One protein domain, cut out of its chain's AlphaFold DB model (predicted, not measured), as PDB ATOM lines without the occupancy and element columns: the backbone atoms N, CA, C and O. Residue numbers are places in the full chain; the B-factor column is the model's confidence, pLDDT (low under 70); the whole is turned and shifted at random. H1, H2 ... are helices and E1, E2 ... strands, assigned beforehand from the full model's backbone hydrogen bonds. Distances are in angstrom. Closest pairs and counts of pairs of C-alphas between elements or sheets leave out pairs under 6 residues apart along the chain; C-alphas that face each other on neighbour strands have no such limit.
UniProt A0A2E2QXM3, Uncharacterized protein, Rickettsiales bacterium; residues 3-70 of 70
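Overview. This is residues 3 to 70 of the 70 residues of an uncharacterized protein of Rickettsiales bacterium (UniProt A0A2E2QXM3). This domain has little regular structure: long loops surround one small two-stranded hairpin, E1 and E2, with two short helices set apart from each other. H2 lies at one end of the longest axis, and the loop around Asp 32 at the other. The 68 printed residues hold E1, E2, H1 and H2 in that order, an antiparallel sheet E1 - E2, class mixed, with 18 residues in named elements. The whole is compact, radius of gyration of the C-alphas 11.8 A, spanning 35 by 27 by 17 A.

Along the chain. E1, residues 3 to 6, runs 9.9 A from C-alpha 3 at (-23.572, 34.815, 26.682). E2 is residues 25 to 28, 9.5 A. H1 is residues 51 to 54, 5.3 A. H2, residues 63 to 68, runs 8.8 A to C-alpha 68 at (-46.868, 45.766, 22.490).

Arrangement. E1 and E2 form an antiparallel hairpin at 142 degrees; C-alphas 6 and 25 face each other at 4.7 A. N 5 and O 26 are within hydrogen-bond range at 2.8 A. H1 is apart from E1 and H2, and H2 from E1 and E2. In H2 every O i to N i+4 pair is within hydrogen-bond range; H1 is too short for one.

Size, cuts and confidence. The C-alphas of Asp 32 and Gln 70, the two farthest apart, are 36.6 A apart. The printed part has no cut. The links E1 to E2 and E2 to H1 are long. The model's pLDDT is under 70 at residues 36 and 70.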
ATOM      1  N   VAL A   3     -22.380  35.574  27.053       90.94
ATOM      2  CA  VAL A   3     -23.572  34.815  26.682       90.94
ATOM      3  C   VAL A   3     -24.807  35.520  27.228       90.94
ATOM      4  O   VAL A   3     -24.730  36.146  28.286       90.94
ATOM      5  N   GLN A   4     -25.936  35.420  26.540       90.00
ATOM      6  CA  GLN A   4     -27.223  35.773  27.128       90.00
ATOM      7  C   GLN A   4     -27.724  34.606  27.977       90.00
ATOM      8  O   GLN A   4     -27.871  33.492  27.476       90.00
ATOM      9  N   VAL A   5     -28.010  34.862  29.249       89.00
ATOM     10  CA  VAL A   5     -28.634  33.884  30.142       89.00
ATOM     11  C   VAL A   5     -29.955  34.428  30.682       89.00
ATOM     12  O   VAL A   5     -30.053  35.628  30.952       89.00
ATOM     13  N   PRO A   6     -30.980  33.579  30.853       86.94
ATOM     14  CA  PRO A   6     -32.228  33.976  31.490       86.94
ATOM     15  C   PRO A   6     -31.989  34.416  32.940       86.94
ATOM     16  O   PRO A   6     -31.297  33.734  33.699       86.94
ATOM     17  N   GLN A   7     -32.566  35.553  33.337       83.56
ATOM     18  CA  GLN A   7     -32.533  35.994  34.729       83.56
ATOM     19  C   GLN A   7     -33.408  35.083  35.608       83.56
ATOM     20  O   GLN A   7     -34.460  34.588  35.196       83.56
ATOM     21  N   TRP A   8     -32.975  34.849  36.850       79.31
ATOM     22  CA  TRP A   8     -33.767  34.093  37.818       79.31
ATOM     23  C   TRP A   8     -35.020  34.855  38.242       79.31
ATOM     24  O   TRP A   8     -34.943  36.012  38.651       79.31
ATOM     25  N   SER A   9     -36.158  34.155  38.226       71.88
ATOM     26  CA  SER A   9     -37.437  34.637  38.764       71.88
ATOM     27  C   SER A   9     -37.993  35.909  38.109       71.88
ATOM     28  O   SER A   9     -38.756  36.628  38.753       71.88
ATOM     29  N   ASP A  10     -37.652  36.176  36.847       76.94
ATOM     30  CA  ASP A  10     -38.306  37.232  36.072       76.94
ATOM     31  C   ASP A  10     -39.682  36.809  35.545       76.94
ATOM     32  O   ASP A  10     -39.999  35.619  35.429       76.94
ATOM     33  N   ASP A  11     -40.517  37.799  35.227       82.81
ATOM     34  CA  ASP A  11     -41.830  37.555  34.635       82.81
ATOM     35  C   ASP A  11     -41.691  37.214  33.145       82.81
ATOM     36  O   ASP A  11     -41.706  38.073  32.261       82.81
ATOM     37  N   TRP A  12     -41.577  35.917  32.859       83.38
ATOM     38  CA  TRP A  12     -41.471  35.396  31.497       83.38
ATOM     39  C   TRP A  12     -42.708  35.644  30.626       83.38
ATOM     40  O   TRP A  12     -42.621  35.468  29.415       83.38
ATOM     41  N   ALA A  13     -43.838  36.105  31.180       85.81
ATOM     42  CA  ALA A  13     -44.968  36.544  30.359       85.81
ATOM     43  C   ALA A  13     -44.667  37.849  29.599       85.81
ATOM     44  O   ALA A  13     -45.309  38.140  28.589       85.81
ATOM     45  N   VAL A  14     -43.694  38.629  30.078       86.69
ATOM     46  CA  VAL A  14     -43.278  39.904  29.481       86.69
ATOM     47  C   VAL A  14     -41.843  39.874  28.958       86.69
ATOM     48  O   VAL A  14     -41.348  40.896  28.493       86.69
ATOM     49  N   CYS A  15     -41.173  38.727  28.997       87.00
ATOM     50  CA  CYS A  15     -39.817  38.537  28.492       87.00
ATOM     51  C   CYS A  15     -39.820  37.574  27.296       87.00
ATOM     52  O   CYS A  15     -40.716  36.746  27.154       87.00
ATOM     53  N   ALA A  16     -38.816  37.672  26.426       84.44
ATOM     54  CA  ALA A  16     -38.661  36.769  25.288       84.44
ATOM     55  C   ALA A  16     -37.183  36.460  25.057       84.44
ATOM     56  O   ALA A  16     -36.395  37.387  24.903       84.44
ATOM     57  N   VAL A  17     -36.830  35.175  24.980       80.06
ATOM     58  CA  VAL A  17     -35.441  34.709  24.795       80.06
ATOM     59  C   VAL A  17     -34.815  35.271  23.513       80.06
ATOM     60  O   VAL A  17     -33.641  35.633  23.502       80.06
ATOM     61  N   ASP A  18     -35.614  35.429  22.458       81.75
ATOM     62  CA  ASP A  18     -35.149  35.911  21.153       81.75
ATOM     63  C   ASP A  18     -34.923  37.432  21.095       81.75
ATOM     64  O   ASP A  18     -34.395  37.942  20.105       81.75
ATOM     65  N   ILE A  19     -35.340  38.179  22.125       85.88
ATOM     66  CA  ILE A  19     -35.214  39.639  22.174       85.88
ATOM     67  C   ILE A  19     -34.186  40.008  23.250       85.88
ATOM     68  O   ILE A  19     -34.463  39.843  24.443       85.88
ATOM     69  N   PRO A  20     -33.015  40.547  22.857       87.56
ATOM     70  CA  PRO A  20     -32.018  41.019  23.805       87.56
ATOM     71  C   PRO A  20     -32.601  42.128  24.684       87.56
ATOM     72  O   PRO A  20     -33.036  43.171  24.192       87.56
ATOM     73  N   ASP A  21     -32.614  41.897  25.992       90.06
ATOM     74  CA  ASP A  21     -33.160  42.826  26.976       90.06
ATOM     75  C   ASP A  21     -32.463  42.620  28.319       90.06
ATOM     76  O   ASP A  21     -32.606  41.564  28.942       90.06
ATOM     77  N   ALA A  22     -31.740  43.641  28.781       89.69
ATOM     78  CA  ALA A  22     -31.035  43.606  30.057       89.69
ATOM     79  C   ALA A  22     -31.975  43.578  31.274       89.69
ATOM     80  O   ALA A  22     -31.516  43.301  32.380       89.69
ATOM     81  N   LYS A  23     -33.273  43.871  31.103       88.56
ATOM     82  CA  LYS A  23     -34.282  43.684  32.153       88.56
ATOM     83  C   LYS A  23     -34.578  42.200  32.407       88.56
ATOM     84  O   LYS A  23     -34.883  41.867  33.538       88.56
ATOM     85  N   CYS A  24     -34.517  41.359  31.372       88.94
ATOM     86  CA  CYS A  24     -34.940  39.951  31.412       88.94
ATOM     87  C   CYS A  24     -33.771  38.953  31.356       88.94
ATOM     88  O   CYS A  24     -33.924  37.777  31.692       88.94
ATOM     89  N   HIS A  25     -32.611  39.395  30.872       89.94
ATOM     90  CA  HIS A  25     -31.450  38.546  30.650       89.94
ATOM     91  C   HIS A  25     -30.195  39.156  31.253       89.94
ATOM     92  O   HIS A  25     -29.981  40.369  31.222       89.94
ATOM     93  N   TRP A  26     -29.316  38.284  31.735       89.19
ATOM     94  CA  TRP A  26     -27.960  38.659  32.101       89.19
ATOM     95  C   TRP A  26     -26.989  38.336  30.979       89.19
ATOM     96  O   TRP A  26     -27.199  37.422  30.185       89.19
ATOM     97  N   TYR A  27     -25.889  39.085  30.956       89.94
ATOM     98  CA  TYR A  27     -24.825  38.921  29.979       89.94
ATOM     99  C   TYR A  27     -23.533  38.566  30.704       89.94
ATOM    100  O   TYR A  27     -22.908  39.419  31.334       89.94
ATOM    101  N   ILE A  28     -23.161  37.287  30.665       88.12
ATOM    102  CA  ILE A  28     -22.133  36.718  31.549       88.12
ATOM    103  C   ILE A  28     -20.981  36.141  30.730       88.12
ATOM    104  O   ILE A  28     -21.176  35.549  29.670       88.12
ATOM    105  N   VAL A  29     -19.756  36.315  31.228       88.69
ATOM    106  CA  VAL A  29     -18.573  35.638  30.687       88.69
ATOM    107  C   VAL A  29     -18.444  34.278  31.361       88.69
ATOM    108  O   VAL A  29     -18.392  34.217  32.585       88.69
ATOM    109  N   SER A  30     -18.340  33.212  30.564       82.12
ATOM    110  CA  SER A  30     -18.155  31.834  31.048       82.12
ATOM    111  C   SER A  30     -19.274  31.364  31.999       82.12
ATOM    112  O   SER A  30     -19.014  31.128  33.177       82.12
ATOM    113  N   PRO A  31     -20.515  31.230  31.496       79.25
ATOM    114  CA  PRO A  31     -21.622  30.655  32.256       79.25
ATOM    115  C   PRO A  31     -21.367  29.151  32.463       79.25
ATOM    116  O   PRO A  31     -20.615  28.528  31.709       79.25
ATOM    117  N   ASP A  32     -22.040  28.549  33.433       78.19
ATOM    118  CA  ASP A  32     -22.194  27.096  33.501       78.19
ATOM    119  C   ASP A  32     -23.655  26.697  33.219       78.19
ATOM    120  O   ASP A  32     -24.549  27.540  33.148       78.19
ATOM    121  N   ASN A  33     -23.918  25.397  33.054       71.06
ATOM    122  CA  ASN A  33     -25.267  24.881  32.776       71.06
ATOM    123  C   ASN A  33     -26.222  24.961  33.987       71.06
ATOM    124  O   ASN A  33     -27.305  24.385  33.944       71.06
ATOM    125  N   THR A  34     -25.829  25.617  35.085       76.75
ATOM    126  CA  THR A  34     -26.697  25.835  36.252       76.75
ATOM    127  C   THR A  34     -27.385  27.203  36.227       76.75
ATOM    128  O   THR A  34     -28.248  27.479  37.065       76.75
ATOM    129  N   PHE A  35     -27.043  28.061  35.259       72.81
ATOM    130  CA  PHE A  35     -27.672  29.366  35.083       72.81
ATOM    131  C   PHE A  35     -29.089  29.241  34.539       72.81
ATOM    132  O   PHE A  35     -29.274  28.857  33.400       72.81
ATOM    133  N   GLY A  36     -30.073  29.668  35.330       67.81
ATOM    134  CA  GLY A  36     -31.481  29.757  34.928       67.81
ATOM    135  C   GLY A  36     -32.166  28.437  34.555       67.81
ATOM    136  O   GLY A  36     -31.545  27.434  34.220       67.81
ATOM    137  N   GLU A  37     -33.494  28.427  34.624       73.12
ATOM    138  CA  GLU A  37     -34.280  27.309  34.103       73.12
ATOM    139  C   GLU A  37     -34.431  27.485  32.585       73.12
ATOM    140  O   GLU A  37     -34.859  28.543  32.124       73.12
ATOM    141  N   GLY A  38     -34.044  26.473  31.803       73.50
ATOM    142  CA  GLY A  38     -34.156  26.503  30.339       73.50
ATOM    143  C   GLY A  38     -32.977  27.136  29.590       73.50
ATOM    144  O   GLY A  38     -33.078  27.333  28.382       73.50
ATOM    145  N   PHE A  39     -31.860  27.433  30.260       81.94
ATOM    146  CA  PHE A  39     -30.618  27.805  29.580       81.94
ATOM    147  C   PHE A  39     -29.937  26.582  28.960       81.94
ATOM    148  O   PHE A  39     -29.795  25.539  29.599       81.94
ATOM    149  N   ASP A  40     -29.451  26.753  27.736       82.00
ATOM    150  CA  ASP A  40     -28.602  25.791  27.051       82.00
ATOM    151  C   ASP A  40     -27.424  26.523  26.398       82.00
ATOM    152  O   ASP A  40     -27.604  27.439  25.596       82.00
ATOM    153  N   TRP A  41     -26.203  26.118  26.749       80.94
ATOM    154  CA  TRP A  41     -24.986  26.790  26.299       80.94
ATOM    155  C   TRP A  41     -24.759  26.668  24.782       80.94
ATOM    156  O   TRP A  41     -24.120  27.545  24.199       80.94
ATOM    157  N   GLU A  42     -25.263  25.597  24.150       83.19
ATOM    158  CA  GLU A  42     -25.065  25.336  22.716       83.19
ATOM    159  C   GLU A  42     -25.944  26.235  21.846       83.19
ATOM    160  O   GLU A  42     -25.533  26.629  20.753       83.19
ATOM    161  N   SER A  43     -27.141  26.567  22.331       83.88
ATOM    162  CA  SER A  43     -28.128  27.373  21.606       83.88
ATOM    163  C   SER A  43     -28.182  28.840  22.038       83.88
ATOM    164  O   SER A  43     -28.748  29.661  21.313       83.88
ATOM    165  N   ALA A  44     -27.583  29.202  23.175       84.62
ATOM    166  CA  ALA A  44     -27.624  30.569  23.675       84.62
ATOM    167  C   ALA A  44     -26.878  31.567  22.763       84.62
ATOM    168  O   ALA A  44     -25.791  31.266  22.256       84.62
ATOM    169  N   PRO A  45     -27.410  32.790  22.578       87.50
ATOM    170  CA  PRO A  45     -26.761  33.800  21.760       87.50
ATOM    171  C   PRO A  45     -25.536  34.396  22.464       87.50
ATOM    172  O   PRO A  45     -25.527  34.653  23.673       87.50
ATOM    173  N   TRP A  46     -24.494  34.643  21.668       88.19
ATOM    174  CA  TRP A  46     -23.209  35.168  22.117       88.19
ATOM    175  C   TRP A  46     -22.975  36.580  21.592       88.19
ATOM    176  O   TRP A  46     -23.176  36.870  20.416       88.19
ATOM    177  N   PHE A  47     -22.463  37.434  22.467       90.94
ATOM    178  CA  PHE A  47     -22.218  38.846  22.224       90.94
ATOM    179  C   PHE A  47     -20.741  39.168  22.446       90.94
ATOM    180  O   PHE A  47     -20.100  38.696  23.396       90.94
ATOM    181  N   ASP A  48     -20.174  39.977  21.557       91.62
ATOM    182  CA  ASP A  48     -18.897  40.630  21.815       91.62
ATOM    183  C   ASP A  48     -19.117  41.930  22.612       91.62
ATOM    184  O   ASP A  48     -20.240  42.279  22.978       91.62
ATOM    185  N   ALA A  49     -18.038  42.645  22.930       89.50
ATOM    186  CA  ALA A  49     -18.143  43.875  23.715       89.50
ATOM    187  C   ALA A  49     -18.926  44.994  22.999       89.50
ATOM    188  O   ALA A  49     -19.513  45.834  23.676       89.50
ATOM    189  N   ASN A  50     -18.939  45.014  21.662       91.62
ATOM    190  CA  ASN A  50     -19.681  46.009  20.893       91.62
ATOM    191  C   ASN A  50     -21.158  45.622  20.791       91.62
ATOM    192  O   ASN A  50     -22.010  46.470  21.010       91.62
ATOM    193  N   GLY A  51     -21.466  44.345  20.559       88.12
ATOM    194  CA  GLY A  51     -22.837  43.836  20.513       88.12
ATOM    195  C   GLY A  51     -23.579  44.002  21.839       88.12
ATOM    196  O   GLY A  51     -24.790  44.191  21.844       88.12
ATOM    197  N   LEU A  52     -22.868  44.023  22.973       88.19
ATOM    198  CA  LEU A  52     -23.474  44.397  24.255       88.19
ATOM    199  C   LEU A  52     -23.960  45.851  24.312       88.19
ATOM    200  O   LEU A  52     -24.866  46.145  25.085       88.19
ATOM    201  N   MET A  53     -23.377  46.764  23.528       88.44
ATOM    202  CA  MET A  53     -23.827  48.160  23.480       88.44
ATOM    203  C   MET A  53     -25.160  48.319  22.742       88.44
ATOM    204  O   MET A  53     -25.847  49.317  22.962       88.44
ATOM    205  N   ASP A  54     -25.529  47.343  21.911       89.06
ATOM    206  CA  ASP A  54     -26.807  47.316  21.193       89.06
ATOM    207  C   ASP A  54     -27.950  46.769  22.061       89.06
ATOM    208  O   ASP A  54     -29.125  46.943  21.733       89.06
ATOM    209  N   VAL A  55     -27.628  46.135  23.195       88.69
ATOM    210  CA  VAL A  55     -28.628  45.662  24.152       88.69
ATOM    211  C   VAL A  55     -29.233  46.866  24.885       88.69
ATOM    212  O   VAL A  55     -28.498  47.656  25.492       88.69
ATOM    213  N   PRO A  56     -30.572  47.018  24.888       86.06
ATOM    214  CA  PRO A  56     -31.232  48.060  25.657       86.06
ATOM    215  C   PRO A  56     -30.830  48.003  27.133       86.06
ATOM    216  O   PRO A  56     -30.773  46.935  27.743       86.06
ATOM    217  N   LYS A  57     -30.571  49.172  27.725       84.62
ATOM    218  CA  LYS A  57     -30.293  49.276  29.162       84.62
ATOM    219  C   LYS A  57     -31.508  48.822  29.972       84.62
ATOM    220  O   LYS A  57     -32.640  48.891  29.500       84.62
ATOM    221  N   ILE A  58     -31.258  48.427  31.220       84.62
ATOM    222  CA  ILE A  58     -32.311  48.046  32.165       84.62
ATOM    223  C   ILE A  58     -33.318  49.191  32.299       84.62
ATOM    224  O   ILE A  58     -32.965  50.310  32.678       84.62
ATOM    225  N   GLU A  59     -34.579  48.884  32.020       86.00
ATOM    226  CA  GLU A  59     -35.690  49.822  32.084       86.00
ATOM    227  C   GLU A  59     -36.884  49.248  32.859       86.00
ATOM    228  O   GLU A  59     -36.950  48.065  33.198       86.00
ATOM    229  N   VAL A  60     -37.859  50.115  33.159       85.19
ATOM    230  CA  VAL A  60     -39.076  49.729  33.893       85.19
ATOM    231  C   VAL A  60     -39.928  48.747  33.087       85.19
ATOM    232  O   VAL A  60     -40.501  47.833  33.675       85.19
ATOM    233  N   LYS A  61     -39.981  48.892  31.760       88.25
ATOM    234  CA  LYS A  61     -40.708  47.998  30.848       88.25
ATOM    235  C   LYS A  61     -39.727  47.169  30.030       88.25
ATOM    236  O   LYS A  61     -38.702  47.704  29.608       88.25
ATOM    237  N   SER A  62     -40.055  45.900  29.803       88.56
ATOM    238  CA  SER A  62     -39.274  45.038  28.916       88.56
ATOM    239  C   SER A  62     -39.366  45.506  27.466       88.56
ATOM    240  O   SER A  62     -40.276  46.249  27.079       88.56
ATOM    241  N   ALA A  63     -38.438  45.043  26.636       87.69
ATOM    242  CA  ALA A  63     -38.463  45.272  25.199       87.69
ATOM    243  C   ALA A  63     -39.781  44.778  24.573       87.69
ATOM    244  O   ALA A  63     -40.382  45.490  23.772       87.69
ATOM    245  N   VAL A  64     -40.284  43.614  25.003       88.50
ATOM    246  CA  VAL A  64     -41.573  43.063  24.548       88.50
ATOM    247  C   VAL A  64     -42.731  43.991  24.911       88.50
ATOM    248  O   VAL A  64     -43.544  44.313  24.048       88.50
ATOM    249  N   GLN A  65     -42.789  44.473  26.156       90.38
ATOM    250  CA  GLN A  65     -43.847  45.390  26.595       90.38
ATOM    251  C   GLN A  65     -43.852  46.677  25.773       90.38
ATOM    252  O   GLN A  65     -44.906  47.140  25.350       90.38
ATOM    253  N   LYS A  66     -42.674  47.236  25.488       88.62
ATOM    254  CA  LYS A  66     -42.558  48.434  24.649       88.62
ATOM    255  C   LYS A  66     -43.012  48.200  23.212       88.62
ATOM    256  O   LYS A  66     -43.487  49.138  22.586       88.62
ATOM    257  N   LEU A  67     -42.831  46.995  22.676       86.69
ATOM    258  CA  LEU A  67     -43.300  46.644  21.332       86.69
ATOM    259  C   LEU A  67     -44.819  46.454  21.296       86.69
ATOM    260  O   LEU A  67     -45.442  46.773  20.294       86.69
ATOM    261  N   GLN A  68     -45.416  45.957  22.380       86.25
ATOM    262  CA  GLN A  68     -46.868  45.766  22.490       86.25
ATOM    263  C   GLN A  68     -47.646  47.080  22.660       86.25
ATOM    264  O   GLN A  68     -48.846  47.115  22.406       86.25
ATOM    265  N   GLU A  69     -46.982  48.140  23.121       86.56
ATOM    266  CA  GLU A  69     -47.573  49.463  23.360       86.56
ATOM    267  C   GLU A  69     -47.392  50.451  22.192       86.56
ATOM    268  O   GLU A  69     -47.840  51.595  22.300       86.56
ATOM    269  N   GLN A  70     -46.721  50.036  21.111       67.00
ATOM    270  CA  GLN A  70     -46.559  50.816  19.874       67.00
ATOM    271  C   GLN A  70     -47.768  50.678  18.949       67.00
ATOM    272  O   GLN A  70     -48.122  51.706  18.327       67.00
TER     273      GLN A  70